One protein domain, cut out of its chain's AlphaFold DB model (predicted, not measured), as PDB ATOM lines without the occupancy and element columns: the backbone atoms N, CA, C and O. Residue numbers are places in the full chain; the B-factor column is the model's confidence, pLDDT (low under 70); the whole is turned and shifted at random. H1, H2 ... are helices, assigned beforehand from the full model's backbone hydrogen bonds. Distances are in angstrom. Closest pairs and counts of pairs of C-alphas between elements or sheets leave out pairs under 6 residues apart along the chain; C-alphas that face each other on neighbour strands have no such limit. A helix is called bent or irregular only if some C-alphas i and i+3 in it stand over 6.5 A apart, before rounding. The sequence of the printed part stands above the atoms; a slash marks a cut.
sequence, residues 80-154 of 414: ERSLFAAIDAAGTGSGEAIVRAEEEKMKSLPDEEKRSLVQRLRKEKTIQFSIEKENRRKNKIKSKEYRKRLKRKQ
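What this domain is: This is residues 80 to 154 of the 414 residues of the protein "Utp14-domain-containing protein" of Amphiamblys sp. WSBS2006 (UniProt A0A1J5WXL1). A long helix, H4, sticks out as an arm over residues 134 to 154 from a loose pair of helices, H2 and H3, which fold back on each other as a narrow V, closest near the ends joined by their link. H4 turns off at a corner from the end of H3, while the short H1 sits away from the other helices, joined to H2 by residues 90 to 94. The printed part has 75 residues with four named helices, in the order H1, H2, H3, H4 along the chain, and no named strand; the class is all helix. The whole is only just extended, close to loose, with a radius of gyration of the C-alphas of 17.5 A, and the C-alphas span 56 by 35 by 19 A, an outline that is only just flat.

Where its parts are: The longest helix is H4, residues 130 to 153, 34.4 A from first to last C-alpha; C-alpha 130 is at (-16.653, 29.503, -25.075) and C-alpha 153 at (14.061, 26.147, -9.863). Before it comes H3, residues 111 to 128, 25.1 A long. H2 covers residues 95 to 108 and is 20.6 A long. H1, residues 80 to 89, is 13.9 A long and begins with C-alpha 80 at (-30.792, 20.920, -39.314). No helix is bent or irregular.

How they stand to each other: H4 and H3 are close but not clearly touching, and their closest C-alphas, those of Glu 132 and Lys 125, are 7.9 A apart. The lines of H3 and H4 stand about perpendicular, at 79 degrees. Residues 134 to 154, of which 134 to 153 belong to H4, stand free. H3 and H2 are close but not clearly touching, with the closest C-alphas, those of Lys 114 and Met 106, 6.0 A apart. They run opposite ways at a shallow tilt of 19 degrees, with their centres 12.6 A apart. H4 is apart from H2. H1 is apart from H2, H3 and H4. In H1, H2, H3 and H4, every O i to N i+4 pair is within hydrogen-bond range.

The domain as a whole: The two C-alphas farthest apart, those of Ser 82 and Gln 154, are 58.0 A from each other. Without the stretch that stands free, the body has 54 residues and spans 39 by 26 by 16 A. The printed part has no cut. The links H1 to H2, H2 to H3 and H3 to H4 are tight, with 5, 2 and 1 residues between the helices. The mean pLDDT of the printed part is 80.8, and it is under 70 at residue 93, at residues 126 to 129, of which 126 to 128 belong to H3, and at residues 153 to 154, of which 153 belongs to H4.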
ATOM      1  N   GLU A  80     -32.034  21.361 -39.966       91.31
ATOM      2  CA  GLU A  80     -30.792  20.920 -39.314       91.31
ATOM      3  C   GLU A  80     -29.963  20.041 -40.248       91.31
ATOM      4  O   GLU A  80     -28.746  20.166 -40.285       91.31
ATOM      5  N   ARG A  81     -30.616  19.188 -41.046       92.06
ATOM      6  CA  ARG A  81     -29.941  18.361 -42.052       92.06
ATOM      7  C   ARG A  81     -29.341  19.201 -43.172       92.06
ATOM      8  O   ARG A  81     -28.208  18.940 -43.557       92.06
ATOM      9  N   SER A  82     -30.057  20.214 -43.669       94.19
ATOM     10  CA  SER A  82     -29.505  21.124 -44.681       94.19
ATOM     11  C   SER A  82     -28.364  21.970 -44.126       94.19
ATOM     12  O   SER A  82     -27.370  22.174 -44.812       94.19
ATOM     13  N   LEU A  83     -28.483  22.432 -42.879       90.75
ATOM     14  CA  LEU A  83     -27.435  23.184 -42.198       90.75
ATOM     15  C   LEU A  83     -26.190  22.316 -41.994       90.75
ATOM     16  O   LEU A  83     -25.089  22.749 -42.312       90.75
ATOM     17  N   PHE A  84     -26.364  21.087 -41.508       88.81
ATOM     18  CA  PHE A  84     -25.276  20.135 -41.307       88.81
ATOM     19  C   PHE A  84     -24.581  19.803 -42.633       88.81
ATOM     20  O   PHE A  84     -23.366  19.920 -42.724       88.81
ATOM     21  N   ALA A  85     -25.347  19.528 -43.694       90.12
ATOM     22  CA  ALA A  85     -24.803  19.303 -45.033       90.12
ATOM     23  C   ALA A  85     -24.045  20.524 -45.578       90.12
ATOM     24  O   ALA A  85     -23.004  20.366 -46.211       90.12
ATOM     25  N   ALA A  86     -24.530  21.743 -45.321       90.31
ATOM     26  CA  ALA A  86     -23.843  22.968 -45.721       90.31
ATOM     27  C   ALA A  86     -22.534  23.186 -44.940       90.31
ATOM     28  O   ALA A  86     -21.540  23.615 -45.523       90.31
ATOM     29  N   ILE A  87     -22.514  22.876 -43.641       86.12
ATOM     30  CA  ILE A  87     -21.315  22.959 -42.791       86.12
ATOM     31  C   ILE A  87     -20.276  21.911 -43.211       86.12
ATOM     32  O   ILE A  87     -19.091  22.234 -43.314       86.12
ATOM     33  N   ASP A  88     -20.714  20.688 -43.504       85.31
ATOM     34  CA  ASP A  88     -19.854  19.609 -43.991       85.31
ATOM     35  C   ASP A  88     -19.282  19.928 -45.374       85.31
ATOM     36  O   ASP A  88     -18.080  19.785 -45.589       85.31
ATOM     37  N   ALA A  89     -20.108  20.440 -46.292       86.50
ATOM     38  CA  ALA A  89     -19.662  20.886 -47.611       86.50
ATOM     39  C   ALA A  89     -18.666  22.054 -47.524       86.50
ATOM     40  O   ALA A  89     -17.729  22.132 -48.316       86.50
ATOM     41  N   ALA A  90     -18.837  22.946 -46.544       82.19
ATOM     42  CA  ALA A  90     -17.890  24.018 -46.258       82.19
ATOM     43  C   ALA A  90     -16.622  23.531 -45.531       82.19
ATOM     44  O   ALA A  90     -15.685  24.311 -45.363       82.19
ATOM     45  N   GLY A  91     -16.588  22.277 -45.065       77.81
ATOM     46  CA  GLY A  91     -15.472  21.708 -44.312       77.81
ATOM     47  C   GLY A  91     -15.235  22.373 -42.953       77.81
ATOM     48  O   GLY A  91     -14.170  22.201 -42.369       77.81
ATOM     49  N   THR A  92     -16.195  23.135 -42.420       72.56
ATOM     50  CA  THR A  92     -16.038  23.921 -41.181       72.56
ATOM     51  C   THR A  92     -16.502  23.181 -39.925       72.56
ATOM     52  O   THR A  92     -16.552  23.764 -38.844       72.56
ATOM     53  N   GLY A  93     -16.799  21.882 -40.026       69.44
ATOM     54  CA  GLY A  93     -17.300  21.068 -38.913       69.44
ATOM     55  C   GLY A  93     -16.326  20.895 -37.736       69.44
ATOM     56  O   GLY A  93     -16.751  20.551 -36.634       69.44
ATOM     57  N   SER A  94     -15.029  21.168 -37.927       74.00
ATOM     58  CA  SER A  94     -14.026  21.135 -36.856       74.00
ATOM     59  C   SER A  94     -13.327  22.485 -36.690       74.00
ATOM     60  O   SER A  94     -13.028  23.179 -37.663       74.00
ATOM     61  N   GLY A  95     -13.010  22.842 -35.441       71.31
ATOM     62  CA  GLY A  95     -12.287  24.081 -35.138       71.31
ATOM     63  C   GLY A  95     -10.921  24.165 -35.826       71.31
ATOM     64  O   GLY A  95     -10.485  25.252 -36.188       71.31
ATOM     65  N   GLU A  96     -10.265  23.026 -36.065       74.38
ATOM     66  CA  GLU A  96      -8.997  22.977 -36.798       74.38
ATOM     67  C   GLU A  96      -9.161  23.290 -38.282       74.38
ATOM     68  O   GLU A  96      -8.345  24.016 -38.843       74.38
ATOM     69  N   ALA A  97     -10.215  22.780 -38.920       75.88
ATOM     70  CA  ALA A  97     -10.466  23.054 -40.328       75.88
ATOM     71  C   ALA A  97     -10.799  24.536 -40.567       75.88
ATOM     72  O   ALA A  97     -10.324  25.120 -41.539       75.88
ATOM     73  N   ILE A  98     -11.513  25.173 -39.632       76.88
ATOM     74  CA  ILE A  98     -11.757  26.624 -39.660       76.88
ATOM     75  C   ILE A  98     -10.434  27.396 -39.586       76.88
ATOM     76  O   ILE A  98     -10.202  28.288 -40.395       76.88
ATOM     77  N   VAL A  99      -9.542  27.035 -38.656       79.81
ATOM     78  CA  VAL A  99      -8.238  27.705 -38.506       79.81
ATOM     79  C   VAL A  99      -7.371  27.528 -39.752       79.81
ATOM     80  O   VAL A  99      -6.802  28.504 -40.228       79.81
ATOM     81  N   ARG A 100      -7.310  26.323 -40.329       80.31
ATOM     82  CA  ARG A 100      -6.538  26.068 -41.559       80.31
ATOM     83  C   ARG A 100      -7.073  26.876 -42.744       80.31
ATOM     84  O   ARG A 100      -6.294  27.527 -43.433       80.31
ATOM     85  N   ALA A 101      -8.392  26.917 -42.926       79.12
ATOM     86  CA  ALA A 101      -9.020  27.713 -43.979       79.12
ATOM     87  C   ALA A 101      -8.814  29.230 -43.779       79.12
ATOM     88  O   ALA A 101      -8.655  29.975 -44.747       79.12
ATOM     89  N   GLU A 102      -8.803  29.711 -42.532       81.12
ATOM     90  CA  GLU A 102      -8.445  31.097 -42.205       81.12
ATOM     91  C   GLU A 102      -6.974  31.388 -42.526       81.12
ATOM     92  O   GLU A 102      -6.671  32.422 -43.117       81.12
ATOM     93  N   GLU A 103      -6.058  30.485 -42.176       83.12
ATOM     94  CA  GLU A 103      -4.627  30.626 -42.455       83.12
ATOM     95  C   GLU A 103      -4.327  30.650 -43.956       83.12
ATOM     96  O   GLU A 103      -3.505  31.447 -44.405       83.12
ATOM     97  N   GLU A 104      -5.005  29.821 -44.747       83.50
ATOM     98  CA  GLU A 104      -4.887  29.818 -46.207       83.50
ATOM     99  C   GLU A 104      -5.380  31.133 -46.822       83.50
ATOM    100  O   GLU A 104      -4.667  31.734 -47.626       83.50
ATOM    101  N   LYS A 105      -6.523  31.660 -46.364       82.19
ATOM    102  CA  LYS A 105      -7.020  32.986 -46.779       82.19
ATOM    103  C   LYS A 105      -6.074  34.116 -46.371       82.19
ATOM    104  O   LYS A 105      -5.870  35.066 -47.119       82.19
ATOM    105  N   MET A 106      -5.461  34.013 -45.195       82.56
ATOM    106  CA  MET A 106      -4.477  34.982 -44.711       82.56
ATOM    107  C   MET A 106      -3.167  34.946 -45.505       82.56
ATOM    108  O   MET A 106      -2.479  35.963 -45.565       82.56
ATOM    109  N   LYS A 107      -2.808  33.811 -46.118       87.19
ATOM    110  CA  LYS A 107      -1.615  33.690 -46.971       87.19
ATOM    111  C   LYS A 107      -1.802  34.360 -48.333       87.19
ATOM    112  O   LYS A 107      -0.832  34.900 -48.852       87.19
ATOM    113  N   SER A 108      -3.019  34.360 -48.885       87.06
ATOM    114  CA  SER A 108      -3.308  34.924 -50.212       87.06
ATOM    115  C   SER A 108      -3.526  36.443 -50.239       87.06
ATOM    116  O   SER A 108      -3.535  37.026 -51.318       87.06
ATOM    117  N   LEU A 109      -3.739  37.087 -49.087       88.94
ATOM    118  CA  LEU A 109      -4.072  38.518 -48.995       88.94
ATOM    119  C   LEU A 109      -2.820  39.412 -48.860       88.94
ATOM    120  O   LEU A 109      -1.781  38.931 -48.409       88.94
ATOM    121  N   PRO A 110      -2.891  40.712 -49.197       91.62
ATOM    122  CA  PRO A 110      -1.846  41.697 -48.906       91.62
ATOM    123  C   PRO A 110      -1.797  42.070 -47.410       91.62
ATOM    124  O   PRO A 110      -2.769  41.920 -46.669       91.62
ATOM    125  N   ASP A 111      -0.649  42.560 -46.930       84.44
ATOM    126  CA  ASP A 111      -0.364  42.705 -45.489       84.44
ATOM    127  C   ASP A 111      -1.272  43.697 -44.740       84.44
ATOM    128  O   ASP A 111      -1.525  43.535 -43.540       84.44
ATOM    129  N   GLU A 112      -1.797  44.706 -45.427       85.31
ATOM    130  CA  GLU A 112      -2.751  45.663 -44.856       85.31
ATOM    131  C   GLU A 112      -4.122  45.014 -44.628       85.31
ATOM    132  O   GLU A 112      -4.707  45.116 -43.542       85.31
ATOM    133  N   GLU A 113      -4.587  44.235 -45.603       87.69
ATOM    134  CA  GLU A 113      -5.839  43.487 -45.521       87.69
ATOM    135  C   GLU A 113      -5.751  42.374 -44.475       87.69
ATOM    136  O   GLU A 113      -6.682  42.208 -43.684       87.69
ATOM    137  N   LYS A 114      -4.594  41.709 -44.347       86.38
ATOM    138  CA  LYS A 114      -4.314  40.752 -43.262       86.38
ATOM    139  C   LYS A 114      -4.552  41.366 -41.884       86.38
ATOM    140  O   LYS A 114      -5.186  40.750 -41.028       86.38
ATOM    141  N   ARG A 115      -4.063  42.585 -41.636       82.06
ATOM    142  CA  ARG A 115      -4.229  43.261 -40.334       82.06
ATOM    143  C   ARG A 115      -5.697  43.567 -40.048       82.06
ATOM    144  O   ARG A 115      -6.153  43.328 -38.928       82.06
ATOM    145  N   SER A 116      -6.437  44.039 -41.052       88.12
ATOM    146  CA  SER A 116      -7.873  44.319 -40.929       88.12
ATOM    147  C   SER A 116      -8.690  43.043 -40.674       88.12
ATOM    148  O   SER A 116      -9.533  43.005 -39.772       88.12
ATOM    149  N   LEU A 117      -8.358  41.953 -41.373       84.50
ATOM    150  CA  LEU A 117      -9.004  40.655 -41.244       84.50
ATOM    151  C   LEU A 117      -8.715  40.028 -39.877       84.50
ATOM    152  O   LEU A 117      -9.630  39.545 -39.217       84.50
ATOM    153  N   VAL A 118      -7.483  40.136 -39.370       84.19
ATOM    154  CA  VAL A 118      -7.126  39.702 -38.008       84.19
ATOM    155  C   VAL A 118      -7.902  40.484 -36.950       84.19
ATOM    156  O   VAL A 118      -8.349  39.902 -35.960       84.19
ATOM    157  N   GLN A 119      -8.086  41.794 -37.123       86.31
ATOM    158  CA  GLN A 119      -8.893  42.595 -36.200       86.31
ATOM    159  C   GLN A 119     -10.373  42.194 -36.238       86.31
ATOM    160  O   GLN A 119     -11.005  42.112 -35.182       86.31
ATOM    161  N   ARG A 120     -10.913  41.898 -37.423       83.81
ATOM    162  CA  ARG A 120     -12.286  41.415 -37.607       83.81
ATOM    163  C   ARG A 120     -12.493  40.033 -36.990       83.81
ATOM    164  O   ARG A 120     -13.359  39.891 -36.130       83.81
ATOM    165  N   LEU A 121     -11.631  39.068 -37.308       81.56
ATOM    166  CA  LEU A 121     -11.657  37.722 -36.731       81.56
ATOM    167  C   LEU A 121     -11.501  37.758 -35.210       81.56
ATOM    168  O   LEU A 121     -12.147  36.990 -34.509       81.56
ATOM    169  N   ARG A 122     -10.694  38.672 -34.654       78.69
ATOM    170  CA  ARG A 122     -10.611  38.870 -33.195       78.69
ATOM    171  C   ARG A 122     -11.949  39.310 -32.600       78.69
ATOM    172  O   ARG A 122     -12.324  38.774 -31.561       78.69
ATOM    173  N   LYS A 123     -12.663  40.245 -33.236       79.69
ATOM    174  CA  LYS A 123     -13.999  40.688 -32.798       79.69
ATOM    175  C   LYS A 123     -15.026  39.553 -32.919       79.69
ATOM    176  O   LYS A 123     -15.741  39.270 -31.962       79.69
ATOM    177  N   GLU A 124     -15.034  38.831 -34.034       74.12
ATOM    178  CA  GLU A 124     -15.942  37.700 -34.270       74.12
ATOM    179  C   GLU A 124     -15.673  36.539 -33.288       74.12
ATOM    180  O   GLU A 124     -16.591  36.048 -32.632       74.12
ATOM    181  N   LYS A 125     -14.403  36.195 -33.040       73.12
ATOM    182  CA  LYS A 125     -13.992  35.181 -32.051       73.12
ATOM    183  C   LYS A 125     -14.337  35.562 -30.613       73.12
ATOM    184  O   LYS A 125     -14.703  34.698 -29.813       73.12
ATOM    185  N   THR A 126     -14.280  36.852 -30.258       65.50
ATOM    186  CA  THR A 126     -14.726  37.301 -28.925       65.50
ATOM    187  C   THR A 126     -16.217  37.070 -28.680       65.50
ATOM    188  O   THR A 126     -16.605  36.845 -27.525       65.50
ATOM    189  N   ILE A 127     -17.011  37.070 -29.754       66.12
ATOM    190  CA  ILE A 127     -18.452  36.822 -29.742       66.12
ATOM    191  C   ILE A 127     -18.744  35.312 -29.760       66.12
ATOM    192  O   ILE A 127     -19.637  34.872 -29.042       66.12
ATOM    193  N   GLN A 128     -17.980  34.505 -30.506       61.16
ATOM    194  CA  GLN A 128     -18.429  33.156 -30.872       61.16
ATOM    195  C   GLN A 128     -17.972  31.968 -30.002       61.16
ATOM    196  O   GLN A 128     -18.698  30.979 -29.985       61.16
ATOM    197  N   PHE A 129     -16.863  31.984 -29.245       62.28
ATOM    198  CA  PHE A 129     -16.353  30.702 -28.702       62.28
ATOM    199  C   PHE A 129     -16.047  30.661 -27.198       62.28
ATOM    200  O   PHE A 129     -15.028  31.155 -26.710       62.28
ATOM    201  N   SER A 130     -16.904  29.941 -26.460       71.44
ATOM    202  CA  SER A 130     -16.653  29.503 -25.075       71.44
ATOM    203  C   SER A 130     -15.393  28.626 -24.976       71.44
ATOM    204  O   SER A 130     -14.563  28.818 -24.088       71.44
ATOM    205  N   ILE A 131     -15.186  27.747 -25.964       71.31
ATOM    206  CA  ILE A 131     -14.044  26.820 -26.032       71.31
ATOM    207  C   ILE A 131     -12.719  27.575 -26.216       71.31
ATOM    208  O   ILE A 131     -11.724  27.258 -25.569       71.31
ATOM    209  N   GLU A 132     -12.691  28.629 -27.039       71.00
ATOM    210  CA  GLU A 132     -11.479  29.437 -27.219       71.00
ATOM    211  C   GLU A 132     -11.124  30.207 -25.939       71.00
ATOM    212  O   GLU A 132      -9.955  30.271 -25.546       71.00
ATOM    213  N   LYS A 133     -12.129  30.743 -25.231       75.06
ATOM    214  CA  LYS A 133     -11.932  31.362 -23.911       75.06
ATOM    215  C   LYS A 133     -11.395  30.347 -22.903       75.06
ATOM    216  O   LYS A 133     -10.456  30.672 -22.172       75.06
ATOM    217  N   GLU A 134     -11.933  29.129 -22.885       78.00
ATOM    218  CA  GLU A 134     -11.463  28.039 -22.027       78.00
ATOM    219  C   GLU A 134     -10.006  27.660 -22.342       78.00
ATOM    220  O   GLU A 134      -9.176  27.598 -21.433       78.00
ATOM    221  N   ASN A 135      -9.653  27.523 -23.622       79.06
ATOM    222  CA  ASN A 135      -8.298  27.205 -24.074       79.06
ATOM    223  C   ASN A 135      -7.294  28.315 -23.740       79.06
ATOM    224  O   ASN A 135      -6.217  28.038 -23.210       79.06
ATOM    225  N   ARG A 136      -7.653  29.590 -23.943       80.06
ATOM    226  CA  ARG A 136      -6.827  30.734 -23.516       80.06
ATOM    227  C   ARG A 136      -6.615  30.738 -22.003       80.06
ATOM    228  O   ARG A 136      -5.503  31.006 -21.540       80.06
ATOM    229  N   ARG A 137      -7.648  30.406 -21.219       80.69
ATOM    230  CA  ARG A 137      -7.539  30.267 -19.759       80.69
ATOM    231  C   ARG A 137      -6.596  29.126 -19.382       80.69
ATOM    232  O   ARG A 137      -5.679  29.365 -18.599       80.69
ATOM    233  N   LYS A 138      -6.759  27.938 -19.976       83.88
ATOM    234  CA  LYS A 138      -5.878  26.773 -19.771       83.88
ATOM    235  C   LYS A 138      -4.423  27.114 -20.100       83.88
ATOM    236  O   LYS A 138      -3.543  26.849 -19.287       83.88
ATOM    237  N   ASN A 139      -4.166  27.793 -21.216       85.00
ATOM    238  CA  ASN A 139      -2.818  28.218 -21.607       85.00
ATOM    239  C   ASN A 139      -2.227  29.253 -20.637       85.00
ATOM    240  O   ASN A 139      -1.057  29.156 -20.273       85.00
ATOM    241  N   LYS A 140      -3.032  30.207 -20.147       90.44
ATOM    242  CA  LYS A 140      -2.594  31.175 -19.126       90.44
ATOM    243  C   LYS A 140      -2.281  30.495 -17.792       90.44
ATOM    244  O   LYS A 140      -1.315  30.886 -17.143       90.44
ATOM    245  N   ILE A 141      -3.063  29.490 -17.392       84.88
ATOM    246  CA  ILE A 141      -2.809  28.679 -16.192       84.88
ATOM    247  C   ILE A 141      -1.492  27.913 -16.355       84.88
ATOM    248  O   ILE A 141      -0.592  28.112 -15.544       84.88
ATOM    249  N   LYS A 142      -1.326  27.154 -17.446       87.44
ATOM    250  CA  LYS A 142      -0.094  26.401 -17.749       87.44
ATOM    251  C   LYS A 142       1.141  27.305 -17.821       87.44
ATOM    252  O   LYS A 142       2.174  26.986 -17.246       87.44
ATOM    253  N   SER A 143       1.035  28.474 -18.460       88.44
ATOM    254  CA  SER A 143       2.127  29.458 -18.545       88.44
ATOM    255  C   SER A 143       2.489  30.050 -17.179       88.44
ATOM    256  O   SER A 143       3.669  30.186 -16.851       88.44
ATOM    257  N   LYS A 144       1.492  30.370 -16.342       89.06
ATOM    258  CA  LYS A 144       1.724  30.837 -14.967       89.06
ATOM    259  C   LYS A 144       2.368  29.755 -14.107       89.06
ATOM    260  O   LYS A 144       3.285  30.063 -13.354       89.06
ATOM    261  N   GLU A 145       1.908  28.517 -14.219       85.81
ATOM    262  CA  GLU A 145       2.468  27.380 -13.492       85.81
ATOM    263  C   GLU A 145       3.912  27.097 -13.923       85.81
ATOM    264  O   GLU A 145       4.787  26.971 -13.071       85.81
ATOM    265  N   TYR A 146       4.193  27.122 -15.230       83.62
ATOM    266  CA  TYR A 146       5.548  27.029 -15.774       83.62
ATOM    267  C   TYR A 146       6.457  28.130 -15.215       83.62
ATOM    268  O   TYR A 146       7.537  27.839 -14.710       83.62
ATOM    269  N   ARG A 147       5.996  29.390 -15.210       79.69
ATOM    270  CA  ARG A 147       6.744  30.514 -14.619       79.69
ATOM    271  C   ARG A 147       6.966  30.344 -13.116       79.69
ATOM    272  O   ARG A 147       8.054  30.640 -12.640       79.69
ATOM    273  N   LYS A 148       5.973  29.853 -12.365       82.94
ATOM    274  CA  LYS A 148       6.128  29.537 -10.934       82.94
ATOM    275  C   LYS A 148       7.167  28.437 -10.717       82.94
ATOM    276  O   LYS A 148       8.006  28.565  -9.834       82.94
ATOM    277  N   ARG A 149       7.145  27.383 -11.535       79.06
ATOM    278  CA  ARG A 149       8.109  26.277 -11.474       79.06
ATOM    279  C   ARG A 149       9.520  26.739 -11.832       79.06
ATOM    280  O   ARG A 149      10.459  26.355 -11.152       79.06
ATOM    281  N   LEU A 150       9.661  27.604 -12.835       77.06
ATOM    282  CA  LEU A 150      10.940  28.209 -13.206       77.06
ATOM    283  C   LEU A 150      11.487  29.095 -12.077       77.06
ATOM    284  O   LEU A 150      12.649  28.965 -11.723       77.06
ATOM    285  N   LYS A 151      10.638  29.916 -11.443       76.81
ATOM    286  CA  LYS A 151      11.010  30.715 -10.261       76.81
ATOM    287  C   LYS A 151      11.392  29.868  -9.043       76.81
ATOM    288  O   LYS A 151      12.230  30.297  -8.271       76.81
ATOM    289  N   ARG A 152      10.798  28.682  -8.875       74.62
ATOM    290  CA  ARG A 152      11.171  27.715  -7.825       74.62
ATOM    291  C   ARG A 152      12.467  26.953  -8.126       74.62
ATOM    292  O   ARG A 152      13.085  26.456  -7.197       74.62
ATOM    293  N   LYS A 153      12.823  26.803  -9.407       67.88
ATOM    294  CA  LYS A 153      14.061  26.147  -9.863       67.88
ATOM    295  C   LYS A 153      15.259  27.092  -9.928       67.88
ATOM    296  O   LYS A 153      16.385  26.611  -9.951       67.88
ATOM    297  N   GLN A 154      15.024  28.402  -9.994       66.31
ATOM    298  CA  GLN A 154      16.065  29.381  -9.696       66.31
ATOM    299  C   GLN A 154      16.550  29.099  -8.264       66.31
ATOM    300  O   GLN A 154      15.688  28.909  -7.396       66.31
TER     301      GLN A 154